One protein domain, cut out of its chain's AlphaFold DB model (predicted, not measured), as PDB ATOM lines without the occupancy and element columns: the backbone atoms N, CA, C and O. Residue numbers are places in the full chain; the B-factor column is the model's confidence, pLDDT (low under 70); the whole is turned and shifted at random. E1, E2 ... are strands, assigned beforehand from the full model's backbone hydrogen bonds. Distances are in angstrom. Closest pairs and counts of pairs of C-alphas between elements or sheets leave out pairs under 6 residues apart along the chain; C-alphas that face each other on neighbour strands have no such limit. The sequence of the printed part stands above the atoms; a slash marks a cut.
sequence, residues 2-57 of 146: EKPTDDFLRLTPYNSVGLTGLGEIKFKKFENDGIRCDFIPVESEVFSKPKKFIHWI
ATOM      1  N   GLU A   2    -101.913   5.924 -18.144       60.56
ATOM      2  CA  GLU A   2    -101.997   5.845 -16.685       60.56
ATOM      3  C   GLU A   2    -101.842   7.267 -16.139       60.56
ATOM      4  O   GLU A   2    -100.852   7.946 -16.418       60.56
ATOM      5  N   LYS A   3    -102.872   7.772 -15.453       74.00
ATOM      6  CA  LYS A   3    -102.783   9.061 -14.769       74.00
ATOM      7  C   LYS A   3    -101.903   8.847 -13.535       74.00
ATOM      8  O   LYS A   3    -102.252   7.983 -12.731       74.00
ATOM      9  N   PRO A   4    -100.779   9.571 -13.390       78.19
ATOM     10  CA  PRO A   4     -99.951   9.434 -12.205       78.19
ATOM     11  C   PRO A   4    -100.763   9.847 -10.978       78.19
ATOM     12  O   PRO A   4    -101.506  10.828 -11.022       78.19
ATOM     13  N   THR A   5    -100.626   9.086  -9.901       82.31
ATOM     14  CA  THR A   5    -101.100   9.478  -8.576       82.31
ATOM     15  C   THR A   5    -100.208  10.588  -8.014       82.31
ATOM     16  O   THR A   5     -99.067  10.758  -8.453       82.31
ATOM     17  N   ASP A   6    -100.702  11.350  -7.036       77.75
ATOM     18  CA  ASP A   6     -99.960  12.483  -6.456       77.75
ATOM     19  C   ASP A   6     -98.635  12.059  -5.786       77.75
ATOM     20  O   ASP A   6     -97.688  12.843  -5.692       77.75
ATOM     21  N   ASP A   7     -98.531  10.798  -5.365       83.56
ATOM     22  CA  ASP A   7     -97.335  10.179  -4.787       83.56
ATOM     23  C   ASP A   7     -96.373   9.585  -5.839       83.56
ATOM     24  O   ASP A   7     -95.317   9.042  -5.494       83.56
ATOM     25  N   PHE A   8     -96.681   9.698  -7.136       86.69
ATOM     26  CA  PHE A   8     -95.822   9.194  -8.202       86.69
ATOM     27  C   PHE A   8     -94.654  10.149  -8.493       86.69
ATOM     28  O   PHE A   8     -94.767  11.162  -9.183       86.69
ATOM     29  N   LEU A   9     -93.472   9.778  -8.000       86.94
ATOM     30  CA  LEU A   9     -92.270  10.620  -8.042       86.94
ATOM     31  C   LEU A   9     -91.279  10.280  -9.174       86.94
ATOM     32  O   LEU A   9     -90.104  10.633  -9.074       86.94
ATOM     33  N   ARG A  10     -91.685   9.525 -10.203       91.19
ATOM     34  CA  ARG A  10     -90.822   9.200 -11.363       91.19
ATOM     35  C   ARG A  10     -91.187  10.084 -12.562       91.19
ATOM     36  O   ARG A  10     -91.979  11.008 -12.422       91.19
ATOM     37  N   LEU A  11     -90.597   9.799 -13.725       92.81
ATOM     38  CA  LEU A  11     -90.835  10.558 -14.953       92.81
ATOM     39  C   LEU A  11     -92.326  10.569 -15.314       92.81
ATOM     40  O   LEU A  11     -92.938   9.513 -15.474       92.81
ATOM     41  N   THR A  12     -92.885  11.763 -15.479       91.44
ATOM     42  CA  THR A  12     -94.218  11.991 -16.050       91.44
ATOM     43  C   THR A  12     -94.132  13.145 -17.053       91.44
ATOM     44  O   THR A  12     -93.092  13.802 -17.128       91.44
ATOM     45  N   PRO A  13     -95.205  13.460 -17.799       90.94
ATOM     46  CA  PRO A  13     -95.236  14.671 -18.618       90.94
ATOM     47  C   PRO A  13     -95.028  15.979 -17.837       90.94
ATOM     48  O   PRO A  13     -94.702  16.995 -18.440       90.94
ATOM     49  N   TYR A  14     -95.205  15.953 -16.511       87.56
ATOM     50  CA  TYR A  14     -95.129  17.130 -15.641       87.56
ATOM     51  C   TYR A  14     -93.954  17.077 -14.651       87.56
ATOM     52  O   TYR A  14     -93.502  18.118 -14.181       87.56
ATOM     53  N   ASN A  15     -93.448  15.880 -14.337       89.44
ATOM     54  CA  ASN A  15     -92.371  15.656 -13.376       89.44
ATOM     55  C   ASN A  15     -91.098  15.203 -14.090       89.44
ATOM     56  O   ASN A  15     -91.099  14.217 -14.831       89.44
ATOM     57  N   SER A  16     -89.995  15.878 -13.785       93.19
ATOM     58  CA  SER A  16     -88.658  15.436 -14.154       93.19
ATOM     59  C   SER A  16     -88.147  14.342 -13.218       93.19
ATOM     60  O   SER A  16     -88.646  14.144 -12.105       93.19
ATOM     61  N   VAL A  17     -87.124  13.617 -13.664       95.69
ATOM     62  CA  VAL A  17     -86.442  12.621 -12.835       95.69
ATOM     63  C   VAL A  17     -84.946  12.644 -13.103       95.69
ATOM     64  O   VAL A  17     -84.505  12.953 -14.208       95.69
ATOM     65  N   GLY A  18     -84.156  12.306 -12.091       96.12
ATOM     66  CA  GLY A  18     -82.726  12.111 -12.259       96.12
ATOM     67  C   GLY A  18     -82.403  10.724 -12.804       96.12
ATOM     68  O   GLY A  18     -82.931   9.718 -12.328       96.12
ATOM     69  N   LEU A  19     -81.493  10.655 -13.762       95.50
ATOM     70  CA  LEU A  19     -80.760   9.448 -14.105       95.50
ATOM     71  C   LEU A  19     -79.580   9.332 -13.141       95.50
ATOM     72  O   LEU A  19     -78.754  10.245 -13.055       95.50
ATOM     73  N   THR A  20     -79.530   8.247 -12.361       92.50
ATOM     74  CA  THR A  20     -78.477   8.046 -11.352       92.50
ATOM     75  C   THR A  20     -77.093   8.234 -11.973       92.50
ATOM     76  O   THR A  20     -76.758   7.546 -12.934       92.50
ATOM     77  N   GLY A  21     -76.311   9.163 -11.417       90.69
ATOM     78  CA  GLY A  21     -74.935   9.443 -11.834       90.69
ATOM     79  C   GLY A  21     -74.769  10.226 -13.139       90.69
ATOM     80  O   GLY A  21     -73.631  10.464 -13.514       90.69
ATOM     81  N   LEU A  22     -75.853  10.625 -13.820       94.06
ATOM     82  CA  LEU A  22     -75.759  11.246 -15.148       94.06
ATOM     83  C   LEU A  22     -76.351  12.664 -15.217       94.06
ATOM     84  O   LEU A  22     -75.713  13.577 -15.727       94.06
ATOM     85  N   GLY A  23     -77.575  12.868 -14.728       95.19
ATOM     86  CA  GLY A  23     -78.236  14.171 -14.841       95.19
ATOM     87  C   GLY A  23     -79.754  14.092 -14.746       95.19
ATOM     88  O   GLY A  23     -80.308  13.076 -14.333       95.19
ATOM     89  N   GLU A  24     -80.440  15.169 -15.104       96.31
ATOM     90  CA  GLU A  24     -81.901  15.278 -15.092       96.31
ATOM     91  C   GLU A  24     -82.479  15.043 -16.493       96.31
ATOM     92  O   GLU A  24     -81.945  15.539 -17.483       96.31
ATOM     93  N   ILE A  25     -83.602  14.328 -16.575       96.44
ATOM     94  CA  ILE A  25     -84.409  14.232 -17.795       96.44
ATOM     95  C   ILE A  25     -85.798  14.838 -17.596       96.44
ATOM     96  O   ILE A  25     -86.432  14.669 -16.547       96.44
ATOM     97  N   LYS A  26     -86.288  15.520 -18.636       94.81
ATOM     98  CA  LYS A  26     -87.621  16.131 -18.704       94.81
ATOM     99  C   LYS A  26     -88.367  15.586 -19.910       94.81
ATOM    100  O   LYS A  26     -87.829  15.588 -21.013       94.81
ATOM    101  N   PHE A  27     -89.588  15.102 -19.704       95.38
ATOM    102  CA  PHE A  27     -90.416  14.594 -20.794       95.38
ATOM    103  C   PHE A  27     -90.649  15.683 -21.849       95.38
ATOM    104  O   PHE A  27     -90.967  16.819 -21.504       95.38
ATOM    105  N   LYS A  28     -90.539  15.314 -23.128       95.94
ATOM    106  CA  LYS A  28     -90.843  16.200 -24.256       95.94
ATOM    107  C   LYS A  28     -92.033  15.695 -25.057       95.94
ATOM    108  O   LYS A  28     -92.999  16.426 -25.254       95.94
ATOM    109  N   LYS A  29     -91.956  14.451 -25.536       95.19
ATOM    110  CA  LYS A  29     -93.034  13.806 -26.291       95.19
ATOM    111  C   LYS A  29     -92.883  12.290 -26.339       95.19
ATOM    112  O   LYS A  29     -91.798  11.751 -26.126       95.19
ATOM    113  N   PHE A  30     -93.982  11.627 -26.678       94.50
ATOM    114  CA  PHE A  30     -93.963  10.234 -27.108       94.50
ATOM    115  C   PHE A  30     -93.476  10.138 -28.557       94.50
ATOM    116  O   PHE A  30     -93.761  11.015 -29.374       94.50
ATOM    117  N   GLU A  31     -92.745   9.072 -28.849       94.94
ATOM    118  CA  GLU A  31     -92.371   8.634 -30.194       94.94
ATOM    119  C   GLU A  31     -92.925   7.211 -30.402       94.94
ATOM    120  O   GLU A  31     -93.406   6.586 -29.454       94.94
ATOM    121  N   ASN A  32     -92.869   6.688 -31.629       91.56
ATOM    122  CA  ASN A  32     -93.447   5.376 -31.959       91.56
ATOM    123  C   ASN A  32     -92.854   4.219 -31.133       91.56
ATOM    124  O   ASN A  32     -93.544   3.239 -30.870       91.56
ATOM    125  N   ASP A  33     -91.590   4.333 -30.736       88.44
ATOM    126  CA  ASP A  33     -90.798   3.305 -30.063       88.44
ATOM    127  C   ASP A  33     -90.343   3.710 -28.651       88.44
ATOM    128  O   ASP A  33     -89.607   2.968 -27.999       88.44
ATOM    129  N   GLY A  34     -90.785   4.864 -28.134       90.94
ATOM    130  CA  GLY A  34     -90.346   5.300 -26.813       90.94
ATOM    131  C   GLY A  34     -90.724   6.718 -26.406       90.94
ATOM    132  O   GLY A  34     -91.736   7.288 -26.816       90.94
ATOM    133  N   ILE A  35     -89.902   7.276 -25.519       94.06
ATOM    134  CA  ILE A  35     -90.099   8.595 -24.918       94.06
ATOM    135  C   ILE A  35     -88.896   9.466 -25.264       94.06
ATOM    136  O   ILE A  35     -87.761   9.120 -24.943       94.06
ATOM    137  N   ARG A  36     -89.148  10.626 -25.875       95.50
ATOM    138  CA  ARG A  36     -88.130  11.656 -26.077       95.50
ATOM    139  C   ARG A  36     -88.128  12.605 -24.883       95.50
ATOM    140  O   ARG A  36     -89.170  13.153 -24.515       95.50
ATOM    141  N   CYS A  37     -86.942  12.828 -24.329       96.12
ATOM    142  CA  CYS A  37     -86.711  13.721 -23.200       96.12
ATOM    143  C   CYS A  37     -85.658  14.776 -23.546       96.12
ATOM    144  O   CYS A  37     -84.736  14.498 -24.312       96.12
ATOM    145  N   ASP A  38     -85.776  15.956 -22.946       95.94
ATOM    146  CA  ASP A  38     -84.654  16.885 -22.832       95.94
ATOM    147  C   ASP A  38     -83.760  16.427 -21.668       95.94
ATOM    148  O   ASP A  38     -84.262  15.959 -20.641       95.94
ATOM    149  N   PHE A  39     -82.442  16.530 -21.836       96.19
ATOM    150  CA  PHE A  39     -81.446  16.050 -20.877       96.19
ATOM    151  C   PHE A  39     -80.563  17.204 -20.394       96.19
ATOM    152  O   PHE A  39     -80.056  17.980 -21.202       96.19
ATOM    153  N   ILE A  40     -80.384  17.302 -19.076       96.25
ATOM    154  CA  ILE A  40     -79.535  18.289 -18.407       96.25
ATOM    155  C   ILE A  40     -78.446  17.523 -17.638       96.25
ATOM    156  O   ILE A  40     -78.770  16.877 -16.635       96.25
ATOM    157  N   PRO A  41     -77.177  17.569 -18.086       96.06
ATOM    158  CA  PRO A  41     -76.059  16.920 -17.401       96.06
ATOM    159  C   PRO A  41     -75.861  17.445 -15.980       96.06
ATOM    160  O   PRO A  41     -76.171  18.605 -15.698       96.06
ATOM    161  N   VAL A  42     -75.308  16.614 -15.093       94.12
ATOM    162  CA  VAL A  42     -75.037  16.994 -13.696       94.12
ATOM    163  C   VAL A  42     -74.039  18.155 -13.574       94.12
ATOM    164  O   VAL A  42     -74.117  18.924 -12.620       94.12
ATOM    165  N   GLU A  43     -73.147  18.323 -14.549       93.44
ATOM    166  CA  GLU A  43     -72.148  19.397 -14.604       93.44
ATOM    167  C   GLU A  43     -72.707  20.725 -15.142       93.44
ATOM    168  O   GLU A  43     -71.998  21.728 -15.179       93.44
ATOM    169  N   SER A  44     -73.961  20.746 -15.599       93.88
ATOM    170  CA  SER A  44     -74.567  21.935 -16.193       93.88
ATOM    171  C   SER A  44     -74.884  23.002 -15.142       93.88
ATOM    172  O   SER A  44     -75.447  22.697 -14.095       93.88
ATOM    173  N   GLU A  45     -74.637  24.279 -15.450       91.50
ATOM    174  CA  GLU A  45     -74.986  25.408 -14.566       91.50
ATOM    175  C   GLU A  45     -76.495  25.512 -14.282       91.50
ATOM    176  O   GLU A  45     -76.907  26.030 -13.248       91.50
ATOM    177  N   VAL A  46     -77.329  24.988 -15.187       90.75
ATOM    178  CA  VAL A  46     -78.792  24.953 -15.035       90.75
ATOM    179  C   VAL A  46     -79.295  23.671 -14.364       90.75
ATOM    180  O   VAL A  46     -80.507  23.470 -14.254       90.75
ATOM    181  N   PHE A  47     -78.396  22.783 -13.926       91.06
ATOM    182  CA  PHE A  47     -78.769  21.549 -13.245       91.06
ATOM    183  C   PHE A  47     -79.408  21.851 -11.888       91.06
ATOM    184  O   PHE A  47     -78.802  22.439 -10.992       91.06
ATOM    185  N   SER A  48     -80.641  21.382 -11.712       86.38
ATOM    186  CA  SER A  48     -81.323  21.386 -10.423       86.38
ATOM    187  C   SER A  48     -81.510  19.950  -9.956       86.38
ATOM    188  O   SER A  48     -81.978  19.104 -10.716       86.38
ATOM    189  N   LYS A  49     -81.144  19.660  -8.701       87.94
ATOM    190  CA  LYS A  49     -81.192  18.299  -8.153       87.94
ATOM    191  C   LYS A  49     -82.628  17.747  -8.195       87.94
ATOM    192  O   LYS A  49     -83.483  18.245  -7.456       87.94
ATOM    193  N   PRO A  50     -82.900  16.678  -8.969       89.31
ATOM    194  CA  PRO A  50     -84.244  16.121  -9.069       89.31
ATOM    195  C   PRO A  50     -84.723  15.515  -7.749       89.31
ATOM    196  O   PRO A  50     -83.934  14.994  -6.954       89.31
ATOM    197  N   LYS A  51     -86.046  15.506  -7.538       88.25
ATOM    198  CA  LYS A  51     -86.670  14.949  -6.321       88.25
ATOM    199  C   LYS A  51     -86.358  13.466  -6.122       88.25
ATOM    200  O   LYS A  51     -86.231  13.002  -4.987       88.25
ATOM    201  N   LYS A  52     -86.276  12.702  -7.213       92.88
ATOM    202  CA  LYS A  52     -85.965  11.270  -7.207       92.88
ATOM    203  C   LYS A  52     -85.104  10.900  -8.403       92.88
ATOM    204  O   LYS A  52     -85.098  11.584  -9.421       92.88
ATOM    205  N   PHE A  53     -84.428   9.766  -8.251       94.06
ATOM    206  CA  PHE A  53     -83.583   9.165  -9.268       94.06
ATOM    207  C   PHE A  53     -84.085   7.770  -9.655       94.06
ATOM    208  O   PHE A  53     -84.583   7.009  -8.806       94.06
ATOM    209  N   ILE A  54     -83.931   7.436 -10.934       95.12
ATOM    210  CA  ILE A  54     -84.175   6.113 -11.513       95.12
ATOM    211  C   ILE A  54     -82.863   5.499 -12.015       95.12
ATOM    212  O   ILE A  54     -81.923   6.207 -12.377       95.12
ATOM    213  N   HIS A  55     -82.810   4.165 -12.016       93.94
ATOM    214  CA  HIS A  55     -81.751   3.437 -12.716       93.94
ATOM    215  C   HIS A  55     -82.018   3.483 -14.218       93.94
ATOM    216  O   HIS A  55     -83.160   3.654 -14.650       93.94
ATOM    217  N   TRP A  56     -80.957   3.304 -14.988       93.50
ATOM    218  CA  TRP A  56     -80.978   3.345 -16.437       93.50
ATOM    219  C   TRP A  56     -79.806   2.527 -16.976       93.50
ATOM    220  O   TRP A  56     -78.892   2.166 -16.232       93.50
ATOM    221  N   ILE A  57     -79.873   2.236 -18.266       92.94
ATOM    222  CA  ILE A  57     -78.844   1.566 -19.055       92.94
ATOM    223  C   ILE A  57     -78.748   2.315 -20.383       92.94
ATOM    224  O   ILE A  57     -79.759   2.813 -20.881       92.94
TER     225      ILE A  57
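What this domain is: This is residues 2 to 57 of the 146 residues of the protein "SYQ" of Hepatospora eriocheir (UniProt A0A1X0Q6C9). With little regular structure, the domain is a long, bent hairpin of E2 and E3, with short E1 beside one end of E2 and long unnamed stretches, residues 2 to 16 and 42 to 57. Residues 53 to 54 pair in parallel with 18 to 19 of E1. The 56 printed residues hold three strands, a meander E1 E2 E3, each the antiparallel neighbour of the one before; the class is all strand, with 20 residues in named elements. It is compact, radius of gyration of the C-alphas 11.5 A, spanning 32 by 27 by 21 A.

Where its parts are: E2, residues 23 to 31, is 21.6 A long. E3, residues 34 to 41, is 20.7 A and ends at (-76.059, 16.920, -17.401). E1, residues 17 to 19, is 6.6 A and begins at (-86.442, 12.621, -12.835).

How they stand to each other: E2 bends by 66 degrees at residue 28, E3 by 54 degrees at 38. Within hydrogen-bond range are N 26 and O 38, 2.9 A, in the hairpin E2 and E3, and N 19 and O 23, 2.8 A, in the hairpin E1 and E2.

The domain as a whole: The C-alphas farthest apart, Glu 2 and Glu 45, are 33.4 A apart. The printed part has no cut, both links are tight, and residue 2 has pLDDT under 70.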